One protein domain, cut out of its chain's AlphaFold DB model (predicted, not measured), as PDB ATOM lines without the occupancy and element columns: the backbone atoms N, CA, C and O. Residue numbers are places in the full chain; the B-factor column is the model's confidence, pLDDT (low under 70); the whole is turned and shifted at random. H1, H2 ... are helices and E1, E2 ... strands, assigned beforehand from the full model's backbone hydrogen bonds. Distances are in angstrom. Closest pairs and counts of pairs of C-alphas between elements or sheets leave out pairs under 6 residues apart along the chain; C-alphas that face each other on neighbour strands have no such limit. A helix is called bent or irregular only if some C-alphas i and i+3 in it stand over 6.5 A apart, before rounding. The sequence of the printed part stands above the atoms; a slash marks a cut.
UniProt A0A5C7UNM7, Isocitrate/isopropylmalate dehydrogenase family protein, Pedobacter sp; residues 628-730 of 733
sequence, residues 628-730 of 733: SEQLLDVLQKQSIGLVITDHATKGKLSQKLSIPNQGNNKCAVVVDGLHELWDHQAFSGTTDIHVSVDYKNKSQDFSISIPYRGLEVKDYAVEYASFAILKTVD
ATOM      1  N   SER A 628      -8.923 -23.756  33.100       94.94
ATOM      2  CA  SER A 628      -7.469 -23.899  32.988       94.94
ATOM      3  C   SER A 628      -6.977 -23.922  31.537       94.94
ATOM      4  O   SER A 628      -5.949 -23.319  31.239       94.94
ATOM      5  N   GLU A 629      -7.712 -24.551  30.616       94.00
ATOM      6  CA  GLU A 629      -7.373 -24.574  29.185       94.00
ATOM      7  C   GLU A 629      -7.578 -23.207  28.518       94.00
ATOM      8  O   GLU A 629      -6.697 -22.759  27.782       94.00
ATOM      9  N   GLN A 630      -8.690 -22.515  28.806       92.25
ATOM     10  CA  GLN A 630      -8.920 -21.146  28.319       92.25
ATOM     11  C   GLN A 630      -7.847 -20.188  28.851       92.25
ATOM     12  O   GLN A 630      -7.278 -19.403  28.094       92.25
ATOM     13  N   LEU A 631      -7.516 -20.292  30.141       93.06
ATOM     14  CA  LEU A 631      -6.462 -19.493  30.751       93.06
ATOM     15  C   LEU A 631      -5.105 -19.749  30.087       93.06
ATOM     16  O   LEU A 631      -4.396 -18.796  29.772       93.06
ATOM     17  N   LEU A 632      -4.744 -21.009  29.834       91.44
ATOM     18  CA  LEU A 632      -3.486 -21.343  29.165       91.44
ATOM     19  C   LEU A 632      -3.388 -20.681  27.779       91.44
ATOM     20  O   LEU A 632      -2.342 -20.131  27.438       91.44
ATOM     21  N   ASP A 633      -4.480 -20.697  27.011       89.50
ATOM     22  CA  ASP A 633      -4.565 -20.050  25.697       89.50
ATOM     23  C   ASP A 633      -4.377 -18.525  25.796       89.50
ATOM     24  O   ASP A 633      -3.574 -17.952  25.055       89.50
ATOM     25  N   VAL A 634      -5.037 -17.864  26.756       89.69
ATOM     26  CA  VAL A 634      -4.886 -16.416  26.999       89.69
ATOM     27  C   VAL A 634      -3.455 -16.062  27.409       89.69
ATOM     28  O   VAL A 634      -2.851 -15.158  26.829       89.69
ATOM     29  N   LEU A 635      -2.879 -16.796  28.362       88.94
ATOM     30  CA  LEU A 635      -1.519 -16.560  28.849       88.94
ATOM     31  C   LEU A 635      -0.479 -16.723  27.736       88.94
ATOM     32  O   LEU A 635       0.448 -15.919  27.641       88.94
ATOM     33  N   GLN A 636      -0.644 -17.727  26.869       87.94
ATOM     34  CA  GLN A 636       0.228 -17.936  25.714       87.94
ATOM     35  C   GLN A 636       0.075 -16.815  24.682       87.94
ATOM     36  O   GLN A 636       1.072 -16.218  24.272       87.94
ATOM     37  N   LYS A 637      -1.161 -16.483  24.290       87.50
ATOM     38  CA  LYS A 637      -1.440 -15.438  23.293       87.50
ATOM     39  C   LYS A 637      -0.954 -14.063  23.730       87.50
ATOM     40  O   LYS A 637      -0.399 -13.328  22.918       87.50
ATOM     41  N   GLN A 638      -1.140 -13.724  25.002       87.44
ATOM     42  CA  GLN A 638      -0.744 -12.431  25.560       87.44
ATOM     43  C   GLN A 638       0.680 -12.427  26.137       87.44
ATOM     44  O   GLN A 638       1.145 -11.389  26.608       87.44
ATOM     45  N   SER A 639       1.392 -13.562  26.088       86.31
ATOM     46  CA  SER A 639       2.745 -13.721  26.639       86.31
ATOM     47  C   SER A 639       2.852 -13.275  28.107       86.31
ATOM     48  O   SER A 639       3.753 -12.518  28.481       86.31
ATOM     49  N   ILE A 640       1.913 -13.724  28.944       87.50
ATOM     50  CA  ILE A 640       1.863 -13.419  30.380       87.50
ATOM     51  C   ILE A 640       2.594 -14.518  31.156       87.50
ATOM     52  O   ILE A 640       2.280 -15.701  31.029       87.50
ATOM     53  N   GLY A 641       3.557 -14.131  31.992       87.12
ATOM     54  CA  GLY A 641       4.204 -15.035  32.944       87.12
ATOM     55  C   GLY A 641       3.414 -15.131  34.250       87.12
ATOM     56  O   GLY A 641       2.960 -14.112  34.768       87.12
ATOM     57  N   LEU A 642       3.294 -16.334  34.814       88.69
ATOM     58  CA  LEU A 642       2.646 -16.566  36.108       88.69
ATOM     59  C   LEU A 642       3.671 -16.796  37.224       88.69
ATOM     60  O   LEU A 642       4.619 -17.568  37.068       88.69
ATOM     61  N   VAL A 643       3.443 -16.165  38.374       90.44
ATOM     62  CA  VAL A 643       4.131 -16.460  39.637       90.44
ATOM     63  C   VAL A 643       3.076 -16.939  40.626       90.44
ATOM     64  O   VAL A 643       2.283 -16.136  41.102       90.44
ATOM     65  N   ILE A 644       3.048 -18.243  40.902       92.00
ATOM     66  CA  ILE A 644       1.998 -18.874  41.712       92.00
ATOM     67  C   ILE A 644       2.560 -19.281  43.075       92.00
ATOM     68  O   ILE A 644       3.505 -20.070  43.151       92.00
ATOM     69  N   THR A 645       1.917 -18.808  44.137       94.38
ATOM     70  CA  THR A 645       2.062 -19.307  45.506       94.38
ATOM     71  C   THR A 645       0.823 -20.139  45.846       94.38
ATOM     72  O   THR A 645      -0.249 -19.593  46.080       94.38
ATOM     73  N   ASP A 646       0.950 -21.468  45.824       94.12
ATOM     74  CA  ASP A 646      -0.177 -22.410  45.907       94.12
ATOM     75  C   ASP A 646      -0.173 -23.189  47.231       94.12
ATOM     76  O   ASP A 646       0.422 -24.267  47.346       94.12
ATOM     77  N   HIS A 647      -0.828 -22.620  48.242       93.62
ATOM     78  CA  HIS A 647      -1.033 -23.231  49.555       93.62
ATOM     79  C   HIS A 647      -2.209 -24.218  49.555       93.62
ATOM     80  O   HIS A 647      -2.133 -25.251  50.225       93.62
ATOM     81  N   ALA A 648      -3.241 -23.964  48.742       92.75
ATOM     82  CA  ALA A 648      -4.445 -24.790  48.694       92.75
ATOM     83  C   ALA A 648      -4.221 -26.142  48.002       92.75
ATOM     84  O   ALA A 648      -4.456 -27.203  48.580       92.75
ATOM     85  N   THR A 649      -3.762 -26.145  46.748       93.19
ATOM     86  CA  THR A 649      -3.667 -27.369  45.930       93.19
ATOM     87  C   THR A 649      -2.281 -28.015  45.978       93.19
ATOM     88  O   THR A 649      -2.093 -29.120  45.457       93.19
ATOM     89  N   LYS A 650      -1.329 -27.365  46.668       91.62
ATOM     90  CA  LYS A 650       0.053 -27.811  46.911       91.62
ATOM     91  C   LYS A 650       0.824 -28.135  45.623       91.62
ATOM     92  O   LYS A 650       1.502 -29.158  45.535       91.62
ATOM     93  N   GLY A 651       0.720 -27.256  44.626       89.62
ATOM     94  CA  GLY A 651       1.482 -27.286  43.373       89.62
ATOM     95  C   GLY A 651       0.727 -27.863  42.173       89.62
ATOM     96  O   GLY A 651       1.257 -27.850  41.060       89.62
ATOM     97  N   LYS A 652      -0.505 -28.352  42.362       93.19
ATOM     98  CA  LYS A 652      -1.306 -28.942  41.280       93.19
ATOM     99  C   LYS A 652      -1.737 -27.890  40.255       93.19
ATOM    100  O   LYS A 652      -1.710 -28.175  39.056       93.19
ATOM    101  N   LEU A 653      -2.058 -26.674  40.702       93.25
ATOM    102  CA  LEU A 653      -2.372 -25.548  39.819       93.25
ATOM    103  C   LEU A 653      -1.184 -25.209  38.912       93.25
ATOM    104  O   LEU A 653      -1.329 -25.155  37.692       93.25
ATOM    105  N   SER A 654       0.008 -25.073  39.495       89.75
ATOM    106  CA  SER A 654       1.240 -24.803  38.748       89.75
ATOM    107  C   SER A 654       1.561 -25.907  37.742       89.75
ATOM    108  O   SER A 654       1.966 -25.616  36.620       89.75
ATOM    109  N   GLN A 655       1.341 -27.176  38.105       90.44
ATOM    110  CA  GLN A 655       1.524 -28.298  37.184       90.44
ATOM    111  C   GLN A 655       0.570 -28.203  35.985       90.44
ATOM    112  O   GLN A 655       1.004 -28.381  34.846       90.44
ATOM    113  N   LYS A 656      -0.710 -27.894  36.229       91.69
ATOM    114  CA  LYS A 656      -1.741 -27.770  35.188       91.69
ATOM    115  C   LYS A 656      -1.464 -26.602  34.234       91.69
ATOM    116  O   LYS A 656      -1.645 -26.758  33.032       91.69
ATOM    117  N   LEU A 657      -0.982 -25.473  34.757       88.56
ATOM    118  CA  LEU A 657      -0.713 -24.237  34.009       88.56
ATOM    119  C   LEU A 657       0.754 -24.099  33.565       88.56
ATOM    120  O   LEU A 657       1.264 -22.986  33.455       88.56
ATOM    121  N   SER A 658       1.467 -25.206  33.343       77.06
ATOM    122  CA  SER A 658       2.896 -25.165  32.999       77.06
ATOM    123  C   SER A 658       3.138 -24.455  31.657       77.06
ATOM    124  O   SER A 658       2.923 -25.036  30.593       77.06
ATOM    125  N   ILE A 659       3.627 -23.212  31.702       65.81
ATOM    126  CA  ILE A 659       3.983 -22.393  30.530       65.81
ATOM    127  C   ILE A 659       5.465 -21.981  30.643       65.81
ATOM    128  O   ILE A 659       5.918 -21.641  31.741       65.81
ATOM    129  N   PRO A 660       6.256 -21.991  29.549       57.25
ATOM    130  CA  PRO A 660       7.618 -21.464  29.565       57.25
ATOM    131  C   PRO A 660       7.636 -19.988  29.994       57.25
ATOM    132  O   PRO A 660       6.953 -19.146  29.417       57.25
ATOM    133  N   ASN A 661       8.441 -19.671  31.005       56.47
ATOM    134  CA  ASN A 661       8.527 -18.353  31.633       56.47
ATOM    135  C   ASN A 661       9.239 -17.339  30.702       56.47
ATOM    136  O   ASN A 661      10.442 -17.123  30.832       56.47
ATOM    137  N   GLN A 662       8.540 -16.788  29.700       54.22
ATOM    138  CA  GLN A 662       9.138 -15.924  28.658       54.22
ATOM    139  C   GLN A 662       8.408 -14.582  28.421       54.22
ATOM    140  O   GLN A 662       8.616 -13.943  27.393       54.22
ATOM    141  N   GLY A 663       7.579 -14.117  29.362       57.12
ATOM    142  CA  GLY A 663       6.833 -12.853  29.242       57.12
ATOM    143  C   GLY A 663       7.416 -11.681  30.046       57.12
ATOM    144  O   GLY A 663       7.846 -11.866  31.184       57.12
ATOM    145  N   ASN A 664       7.367 -10.455  29.500       61.75
ATOM    146  CA  ASN A 664       7.682  -9.212  30.236       61.75
ATOM    147  C   ASN A 664       6.577  -8.807  31.235       61.75
ATOM    148  O   ASN A 664       6.856  -8.106  32.206       61.75
ATOM    149  N   ASN A 665       5.337  -9.259  31.020       74.69
ATOM    150  CA  ASN A 665       4.200  -8.999  31.903       74.69
ATOM    151  C   ASN A 665       4.024 -10.174  32.868       74.69
ATOM    152  O   ASN A 665       3.786 -11.299  32.429       74.69
ATOM    153  N   LYS A 666       4.138  -9.916  34.173       85.62
ATOM    154  CA  LYS A 666       3.961 -10.929  35.221       85.62
ATOM    155  C   LYS A 666       2.616 -10.759  35.922       85.62
ATOM    156  O   LYS A 666       2.232  -9.637  36.240       85.62
ATOM    157  N   CYS A 667       1.944 -11.875  36.165       89.25
ATOM    158  CA  CYS A 667       0.756 -11.996  36.998       89.25
ATOM    159  C   CYS A 667       1.134 -12.807  38.247       89.25
ATOM    160  O   CYS A 667       1.632 -13.931  38.127       89.25
ATOM    161  N   ALA A 668       0.980 -12.208  39.426       92.25
ATOM    162  CA  ALA A 668       1.227 -12.879  40.698       92.25
ATOM    163  C   ALA A 668      -0.091 -13.425  41.246       92.25
ATOM    164  O   ALA A 668      -1.101 -12.727  41.244       92.25
ATOM    165  N   VAL A 669      -0.081 -14.682  41.684       94.50
ATOM    166  CA  VAL A 669      -1.271 -15.381  42.166       94.50
ATOM    167  C   VAL A 669      -0.960 -16.051  43.492       94.50
ATOM    168  O   VAL A 669       0.016 -16.798  43.595       94.50
ATOM    169  N   VAL A 670      -1.805 -15.830  44.491       95.81
ATOM    170  CA  VAL A 670      -1.792 -16.576  45.751       95.81
ATOM    171  C   VAL A 670      -3.081 -17.375  45.841       95.81
ATOM    172  O   VAL A 670      -4.159 -16.817  45.663       95.81
ATOM    173  N   VAL A 671      -2.971 -18.678  46.091       95.56
ATOM    174  CA  VAL A 671      -4.122 -19.563  46.289       95.56
ATOM    175  C   VAL A 671      -3.999 -20.235  47.647       95.56
ATOM    176  O   VAL A 671      -3.055 -20.992  47.872       95.56
ATOM    177  N   ASP A 672      -4.955 -19.984  48.532       94.81
ATOM    178  CA  ASP A 672      -5.019 -20.550  49.882       94.81
ATOM    179  C   ASP A 672      -6.377 -21.219  50.142       94.81
ATOM    180  O   ASP A 672      -7.333 -20.992  49.401       94.81
ATOM    181  N   GLY A 673      -6.458 -22.098  51.140       92.31
ATOM    182  CA  GLY A 673      -7.674 -22.835  51.494       92.31
ATOM    183  C   GLY A 673      -7.536 -24.356  51.424       92.31
ATOM    184  O   GLY A 673      -6.442 -24.910  51.547       92.31
ATOM    185  N   LEU A 674      -8.662 -25.056  51.243       91.06
ATOM    186  CA  LEU A 674      -8.756 -26.520  51.381       91.06
ATOM    187  C   LEU A 674      -8.328 -27.042  52.767       91.06
ATOM    188  O   LEU A 674      -7.839 -28.170  52.886       91.06
ATOM    189  N   HIS A 675      -8.501 -26.244  53.825       87.69
ATOM    190  CA  HIS A 675      -8.085 -26.603  55.187       87.69
ATOM    191  C   HIS A 675      -8.750 -27.897  55.666       87.69
ATOM    192  O   HIS A 675      -8.093 -28.745  56.255       87.69
ATOM    193  N   GLU A 676     -10.012 -28.136  55.316       85.06
ATOM    194  CA  GLU A 676     -10.732 -29.366  55.647       85.06
ATOM    195  C   GLU A 676     -10.072 -30.617  55.047       85.06
ATOM    196  O   GLU A 676     -10.079 -31.681  55.675       85.06
ATOM    197  N   LEU A 677      -9.453 -30.491  53.865       86.75
ATOM    198  CA  LEU A 677      -8.700 -31.578  53.238       86.75
ATOM    199  C   LEU A 677      -7.400 -31.871  53.993       86.75
ATOM    200  O   LEU A 677      -7.032 -33.035  54.164       86.75
ATOM    201  N   TRP A 678      -6.678 -30.819  54.380       87.62
ATOM    202  CA  TRP A 678      -5.312 -30.922  54.894       87.62
ATOM    203  C   TRP A 678      -5.230 -31.100  56.408       87.62
ATOM    204  O   TRP A 678      -4.335 -31.799  56.878       87.62
ATOM    205  N   ASP A 679      -6.177 -30.525  57.140       84.88
ATOM    206  CA  ASP A 679      -6.252 -30.559  58.600       84.88
ATOM    207  C   ASP A 679      -7.155 -31.702  59.103       84.88
ATOM    208  O   ASP A 679      -7.365 -31.846  60.306       84.88
ATOM    209  N   HIS A 680      -7.690 -32.527  58.190       73.44
ATOM    210  CA  HIS A 680      -8.580 -33.659  58.478       73.44
ATOM    211  C   HIS A 680      -9.807 -33.281  59.328       73.44
ATOM    212  O   HIS A 680     -10.227 -34.038  60.208       73.44
ATOM    213  N   GLN A 681     -10.386 -32.104  59.075       71.25
ATOM    214  CA  GLN A 681     -11.554 -31.627  59.814       71.25
ATOM    215  C   GLN A 681     -12.810 -32.458  59.498       71.25
ATOM    216  O   GLN A 681     -12.901 -33.138  58.472       71.25
ATOM    217  N   ALA A 682     -13.790 -32.426  60.406       67.06
ATOM    218  CA  ALA A 682     -15.061 -33.118  60.215       67.06
ATOM    219  C   ALA A 682     -15.799 -32.572  58.979       67.06
ATOM    220  O   ALA A 682     -15.810 -31.369  58.737       67.06
ATOM    221  N   PHE A 683     -16.429 -33.466  58.213       70.75
ATOM    222  CA  PHE A 683     -17.136 -33.139  56.974       70.75
ATOM    223  C   PHE A 683     -18.196 -32.039  57.183       70.75
ATOM    224  O   PHE A 683     -19.240 -32.289  57.784       70.75
ATOM    225  N   SER A 684     -17.930 -30.841  56.662       69.25
ATOM    226  CA  SER A 684     -18.807 -29.656  56.681       69.25
ATOM    227  C   SER A 684     -19.712 -29.550  55.442       69.25
ATOM    228  O   SER A 684     -20.654 -28.762  55.430       69.25
ATOM    229  N   GLY A 685     -19.449 -30.351  54.402       83.56
ATOM    230  CA  GLY A 685     -20.152 -30.334  53.112       83.56
ATOM    231  C   GLY A 685     -19.482 -29.469  52.038       83.56
ATOM    232  O   GLY A 685     -19.493 -29.841  50.861       83.56
ATOM    233  N   THR A 686     -18.828 -28.374  52.422       89.38
ATOM    234  CA  THR A 686     -18.069 -27.473  51.537       89.38
ATOM    235  C   THR A 686     -16.705 -27.139  52.137       89.38
ATOM    236  O   THR A 686     -16.449 -27.402  53.306       89.38
ATOM    237  N   THR A 687     -15.810 -26.595  51.325       90.94
ATOM    238  CA  THR A 687     -14.513 -26.053  51.736       90.94
ATOM    239  C   THR A 687     -14.263 -24.779  50.947       90.94
ATOM    240  O   THR A 687     -14.734 -24.653  49.813       90.94
ATOM    241  N   ASP A 688     -13.537 -23.842  51.536       92.31
ATOM    242  CA  ASP A 688     -13.284 -22.552  50.915       92.31
ATOM    243  C   ASP A 688     -11.892 -22.502  50.283       92.31
ATOM    244  O   ASP A 688     -10.925 -23.108  50.762       92.31
ATOM    245  N   ILE A 689     -11.804 -21.760  49.181       94.81
ATOM    246  CA  ILE A 689     -10.550 -21.339  48.569       94.81
ATOM    247  C   ILE A 689     -10.540 -19.821  48.413       94.81
ATOM    248  O   ILE A 689     -11.541 -19.200  48.041       94.81
ATOM    249  N   HIS A 690      -9.378 -19.236  48.661       96.38
ATOM    250  CA  HIS A 690      -9.099 -17.827  48.459       96.38
ATOM    251  C   HIS A 690      -8.064 -17.679  47.352       96.38
ATOM    252  O   HIS A 690      -7.015 -18.320  47.391       96.38
ATOM    253  N   VAL A 691      -8.369 -16.856  46.353       96.38
ATOM    254  CA  VAL A 691      -7.490 -16.601  45.208       96.38
ATOM    255  C   VAL A 691      -7.253 -15.103  45.113       96.38
ATOM    256  O   VAL A 691      -8.187 -14.356  44.841       96.38
ATOM    257  N   SER A 692      -6.012 -14.675  45.304       95.69
ATOM    258  CA  SER A 692      -5.579 -13.289  45.111       95.69
ATOM    259  C   SER A 692      -4.785 -13.192  43.817       95.69
ATOM    260  O   SER A 692      -3.841 -13.961  43.621       95.69
ATOM    261  N   VAL A 693      -5.162 -12.274  42.927       94.69
ATOM    262  CA  VAL A 693      -4.545 -12.090  41.607       94.69
ATOM    263  C   VAL A 693      -4.104 -10.641  41.431       94.69
ATOM    264  O   VAL A 693      -4.935  -9.733  41.446       94.69
ATOM    265  N   ASP A 694      -2.809 -10.447  41.187       92.62
ATOM    266  CA  ASP A 694      -2.168  -9.155  40.939       92.62
ATOM    267  C   ASP A 694      -1.638  -9.073  39.502       92.62
ATOM    268  O   ASP A 694      -0.661  -9.738  39.132       92.62
ATOM    269  N   TYR A 695      -2.254  -8.217  38.679       91.06
ATOM    270  CA  TYR A 695      -1.878  -8.021  37.278       91.06
ATOM    271  C   TYR A 695      -2.120  -6.577  36.809       91.06
ATOM    272  O   TYR A 695      -3.211  -6.039  36.962       91.06
ATOM    273  N   LYS A 696      -1.104  -5.926  36.214       84.62
ATOM    274  CA  LYS A 696      -1.184  -4.560  35.632       84.62
ATOM    275  C   LYS A 696      -1.896  -3.519  36.531       84.62
ATOM    276  O   LYS A 696      -2.769  -2.787  36.072       84.62
ATOM    277  N   ASN A 697      -1.506  -3.425  37.805       81.00
ATOM    278  CA  ASN A 697      -2.109  -2.540  38.822       81.00
ATOM    279  C   ASN A 697      -3.577  -2.853  39.184       81.00
ATOM    280  O   ASN A 697      -4.232  -2.027  39.822       81.00
ATOM    281  N   LYS A 698      -4.098  -4.024  38.805       84.12
ATOM    282  CA  LYS A 698      -5.357  -4.573  39.311       84.12
ATOM    283  C   LYS A 698      -5.036  -5.697  40.297       84.12
ATOM    284  O   LYS A 698      -4.402  -6.673  39.907       84.12
ATOM    285  N   SER A 699      -5.485  -5.531  41.537       89.62
ATOM    286  CA  SER A 699      -5.512  -6.578  42.562       89.62
ATOM    287  C   SER A 699      -6.961  -7.020  42.721       89.62
ATOM    288  O   SER A 699      -7.828  -6.175  42.960       89.62
ATOM    289  N   GLN A 700      -7.240  -8.311  42.559       93.00
ATOM    290  CA  GLN A 700      -8.564  -8.894  42.785       93.00
ATOM    291  C   GLN A 700      -8.464 -10.098  43.712       93.00
ATOM    292  O   GLN A 700      -7.629 -10.975  43.503       93.00
ATOM    293  N   ASP A 701      -9.354 -10.138  44.699       93.81
ATOM    294  CA  ASP A 701      -9.482 -11.240  45.643       93.81
ATOM    295  C   ASP A 701     -10.806 -11.965  45.413       93.81
ATOM    296  O   ASP A 701     -11.872 -11.350  45.335       93.81
ATOM    297  N   PHE A 702     -10.739 -13.288  45.345       93.81
ATOM    298  CA  PHE A 702     -11.885 -14.167  45.180       93.81
ATOM    299  C   PHE A 702     -11.980 -15.095  46.384       93.81
ATOM    300  O   PHE A 702     -10.998 -15.728  46.767       93.81
ATOM    301  N   SER A 703     -13.173 -15.198  46.962       93.69
ATOM    302  CA  SER A 703     -13.497 -16.162  48.014       93.69
ATOM    303  C   SER A 703     -14.548 -17.114  47.466       93.69
ATOM    304  O   SER A 703     -15.655 -16.683  47.144       93.69
ATOM    305  N   ILE A 704     -14.201 -18.389  47.317       92.81
ATOM    306  CA  ILE A 704     -15.022 -19.366  46.603       92.81
ATOM    307  C   ILE A 704     -15.256 -20.568  47.512       92.81
ATOM    308  O   ILE A 704     -14.307 -21.239  47.906       92.81
ATOM    309  N   SER A 705     -16.525 -20.862  47.797       91.81
ATOM    310  CA  SER A 705     -16.913 -22.076  48.516       91.81
ATOM    311  C   SER A 705     -17.222 -23.192  47.526       91.81
ATOM    312  O   SER A 705     -18.027 -23.010  46.608       91.81
ATOM    313  N   ILE A 706     -16.581 -24.347  47.693       91.81
ATOM    314  CA  ILE A 706     -16.713 -25.494  46.791       91.81
ATOM    315  C   ILE A 706     -17.097 -26.768  47.562       91.81
ATOM    316  O   ILE A 706     -16.574 -27.021  48.645       91.81
ATOM    317  N   PRO A 707     -18.008 -27.606  47.034       88.94
ATOM    318  CA  PRO A 707     -18.304 -28.926  47.570       88.94
ATOM    319  C   PRO A 707     -17.061 -29.759  47.893       88.94
ATOM    320  O   PRO A 707     -16.233 -30.054  47.025       88.94
ATOM    321  N   TYR A 708     -16.975 -30.222  49.137       87.69
ATOM    322  CA  TYR A 708     -15.880 -31.074  49.576       87.69
ATOM    323  C   TYR A 708     -16.151 -32.534  49.181       87.69
ATOM    324  O   TYR A 708     -16.843 -33.269  49.881       87.69
ATOM    325  N   ARG A 709     -15.617 -32.972  48.032       83.88
ATOM    326  CA  ARG A 709     -15.769 -34.351  47.509       83.88
ATOM    327  C   ARG A 709     -14.489 -35.180  47.646       83.88
ATOM    328  O   ARG A 709     -14.035 -35.828  46.705       83.88
ATOM    329  N   GLY A 710     -13.870 -35.138  48.823       85.00
ATOM    330  CA  GLY A 710     -12.608 -35.836  49.068       85.00
ATOM    331  C   GLY A 710     -11.479 -35.308  48.176       85.00
ATOM    332  O   GLY A 710     -11.334 -34.104  48.003       85.00
ATOM    333  N   LEU A 711     -10.662 -36.196  47.599       86.69
ATOM    334  CA  LEU A 711      -9.447 -35.801  46.868       86.69
ATOM    335  C   LEU A 711      -9.705 -35.018  45.570       86.69
ATOM    336  O   LEU A 711      -8.821 -34.263  45.154       86.69
ATOM    337  N   GLU A 712     -10.884 -35.175  44.961       88.25
ATOM    338  CA  GLU A 712     -11.287 -34.455  43.742       88.25
ATOM    339  C   GLU A 712     -11.400 -32.945  43.968       88.25
ATOM    340  O   GLU A 712     -11.255 -32.166  43.031       88.25
ATOM    341  N   VAL A 713     -11.573 -32.507  45.223       90.94
ATOM    342  CA  VAL A 713     -11.675 -31.082  45.562       90.94
ATOM    343  C   VAL A 713     -10.455 -30.276  45.117       90.94
ATOM    344  O   VAL A 713     -10.568 -29.095  44.810       90.94
ATOM    345  N   LYS A 714      -9.294 -30.932  44.992       92.81
ATOM    346  CA  LYS A 714      -8.088 -30.319  44.429       92.81
ATOM    347  C   LYS A 714      -8.238 -30.007  42.943       92.81
ATOM    348  O   LYS A 714      -7.758 -28.971  42.509       92.81
ATOM    349  N   ASP A 715      -8.856 -30.896  42.164       93.69
ATOM    350  CA  ASP A 715      -9.127 -30.652  40.739       93.69
ATOM    351  C   ASP A 715     -10.116 -29.501  40.569       93.69
ATOM    352  O   ASP A 715      -9.906 -28.618  39.742       93.69
ATOM    353  N   TYR A 716     -11.141 -29.460  41.419       94.38
ATOM    354  CA  TYR A 716     -12.105 -28.367  41.429       94.38
ATOM    355  C   TYR A 716     -11.421 -27.041  41.772       94.38
ATOM    356  O   TYR A 716     -11.538 -26.086  41.009       94.38
ATOM    357  N   ALA A 717     -10.630 -27.001  42.847       94.75
ATOM    358  CA  ALA A 717      -9.888 -25.812  43.251       94.75
ATOM    359  C   ALA A 717      -8.953 -25.285  42.151       94.75
ATOM    360  O   ALA A 717      -8.868 -24.076  41.960       94.75
ATOM    361  N   VAL A 718      -8.304 -26.174  41.386       96.06
ATOM    362  CA  VAL A 718      -7.488 -25.781  40.225       96.06
ATOM    363  C   VAL A 718      -8.326 -25.059  39.170       96.06
ATOM    364  O   VAL A 718      -7.905 -24.017  38.668       96.06
ATOM    365  N   GLU A 719      -9.503 -25.582  38.832       96.75
ATOM    366  CA  GLU A 719     -10.364 -24.971  37.817       96.75
ATOM    367  C   GLU A 719     -10.993 -23.652  38.289       96.75
ATOM    368  O   GLU A 719     -11.036 -22.694  37.519       96.75
ATOM    369  N   TYR A 720     -11.408 -23.549  39.554       96.19
ATOM    370  CA  TYR A 720     -11.901 -22.286  40.114       96.19
ATOM    371  C   TYR A 720     -10.801 -21.227  40.238       96.19
ATOM    372  O   TYR A 720     -11.036 -20.071  39.889       96.19
ATOM    373  N   ALA A 721      -9.594 -21.605  40.670       95.69
ATOM    374  CA  ALA A 721      -8.455 -20.691  40.684       95.69
ATOM    375  C   ALA A 721      -8.091 -20.240  39.265       95.69
ATOM    376  O   ALA A 721      -7.859 -19.057  39.038       95.69
ATOM    377  N   SER A 722      -8.123 -21.152  38.290       96.12
ATOM    378  CA  SER A 722      -7.903 -20.803  36.883       96.12
ATOM    379  C   SER A 722      -8.962 -19.829  36.364       96.12
ATOM    380  O   SER A 722      -8.625 -18.878  35.668       96.12
ATOM    381  N   PHE A 723     -10.229 -20.017  36.739       95.50
ATOM    382  CA  PHE A 723     -11.310 -19.102  36.375       95.50
ATOM    383  C   PHE A 723     -11.145 -17.709  36.999       95.50
ATOM    384  O   PHE A 723     -11.316 -16.706  36.309       95.50
ATOM    385  N   ALA A 724     -10.757 -17.639  38.274       94.25
ATOM    386  CA  ALA A 724     -10.462 -16.382  38.961       94.25
ATOM    387  C   ALA A 724      -9.313 -15.617  38.284       94.25
ATOM    388  O   ALA A 724      -9.434 -14.427  38.014       94.25
ATOM    389  N   ILE A 725      -8.223 -16.310  37.933       93.44
ATOM    390  CA  ILE A 725      -7.109 -15.702  37.191       93.44
ATOM    391  C   ILE A 725      -7.587 -15.224  35.817       93.44
ATOM    392  O   ILE A 725      -7.267 -14.101  35.430       93.44
ATOM    393  N   LEU A 726      -8.358 -16.050  35.099       92.56
ATOM    394  CA  LEU A 726      -8.882 -15.734  33.771       92.56
ATOM    395  C   LEU A 726      -9.695 -14.433  33.784       92.56
ATOM    396  O   LEU A 726      -9.403 -13.556  32.978       92.56
ATOM    397  N   LYS A 727     -10.618 -14.259  34.742       90.38
ATOM    398  CA  LYS A 727     -11.402 -13.017  34.895       90.38
ATOM    399  C   LYS A 727     -10.541 -11.765  35.099       90.38
ATOM    400  O   LYS A 727     -10.937 -10.678  34.692       90.38
ATOM    401  N   THR A 728      -9.374 -11.893  35.729       89.56
ATOM    402  CA  THR A 728      -8.487 -10.747  35.977       89.56
ATOM    403  C   THR A 728      -7.615 -10.403  34.768       89.56
ATOM    404  O   THR A 728      -7.299  -9.228  34.553       89.56
ATOM    405  N   VAL A 729      -7.175 -11.411  34.002       87.94
ATOM    406  CA  VAL A 729      -6.198 -11.230  32.911       87.94
ATOM    407  C   VAL A 729      -6.822 -11.099  31.525       87.94
ATOM    408  O   VAL A 729      -6.177 -10.535  30.638       87.94
ATOM    409  N   ASP A 730      -8.038 -11.603  31.316       81.56
ATOM    410  CA  ASP A 730      -8.735 -11.476  30.040       81.56
ATOM    411  C   ASP A 730      -9.359 -10.075  29.924       81.56
ATOM    412  O   ASP A 730     -10.323  -9.731  30.599       81.56
TER     413      ASP A 730
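What this domain is: This is residues 628 to 730 of the 733 residues of the protein "Isocitrate/isopropylmalate dehydrogenase family protein" of Pedobacter sp (UniProt A0A5C7UNM7). A twisted sheet of four strands, E1 to E4, curls round one long helix, H4, which packs on one face of it, with the helices H1 and H2 packed on H4 and the short helix H3 near its first residue. The printed part has 103 residues, with four named helices and four named strands in the order H1, E1, H2, E2, H3, E3, E4, H4. The sheet is mixed, in the order E1, E2, E3, E4, and the class is mixed, helices and strands. The whole is compact, with a radius of gyration of the C-alphas of 13.6 A, yet elongated, spanning 44 by 23 by 19 A.

Where its parts are: H1, residues 628 to 637, begins with C-alpha 628 at (-7.469, -23.899, 32.988) and is 14.2 A long. E1, residues 640 to 646, measures 18.1 A. H2 is residues 652 to 656. E2, residues 665 to 673, measures 26.8 A. H3 is residues 675 to 678. E3, residues 686 to 695, measures 29.0 A and begins with C-alpha 686 at (-18.069, -27.473, 51.537). E4, residues 698 to 707, measures 28.8 A. H4, residues 710 to 729, measures 30.1 A and ends with C-alpha 729 at (-6.198, -11.230, 32.911); it is neither bent nor irregular, but only just: C-alphas 711 and 714 are 6.2 A apart.

How they stand to each other: E1 and E2 are parallel at 21 degrees, with N 643 and O 667 2.9 A apart, within hydrogen-bond range. E1, H2 and E2 form a strand-helix-strand unit, two parallel neighbour strands with a helix between, whose crossover is left-handed. E2 and E3 are antiparallel at 162 degrees, with N 670 and O 692 at 2.9 A. E3 and E4 form a hairpin, antiparallel at 164 degrees, with N 691 and O 702 at 2.9 A. H4 is on one face of the sheet, making two layers, helix over sheet; the closest C-alphas of H4 and E3 are those of Ala 721 and Val 691, 6.2 A apart. H1 and H4 touch, closest at the C-alphas of Ser 628 and Ser 722, 5.0 A, and run the same way at a shallow tilt of 33 degrees, only just short of steep. H2 touches residues 714 to 722 of H4 alone, closest at the C-alphas of Leu 653 and Val 718, 5.1 A. H3 and H4 are close but not clearly touching, the C-alphas of Leu 677 and Gly 710 being 7.1 A apart. H1, H2 and H3 only graze the sheet. Every O i to N i+4 pair is within hydrogen-bond range in H1 and H2, and 14 of 16 in H4; H3 is too short for such a pair.

The domain as a whole: The C-alphas farthest apart, those of Asn 664 and Ala 682, are 44.6 A apart. The printed part has no cut, and no link is long. The mean pLDDT of the printed part is 87.8; residues 659 to 664, 682 and 684 are under 70.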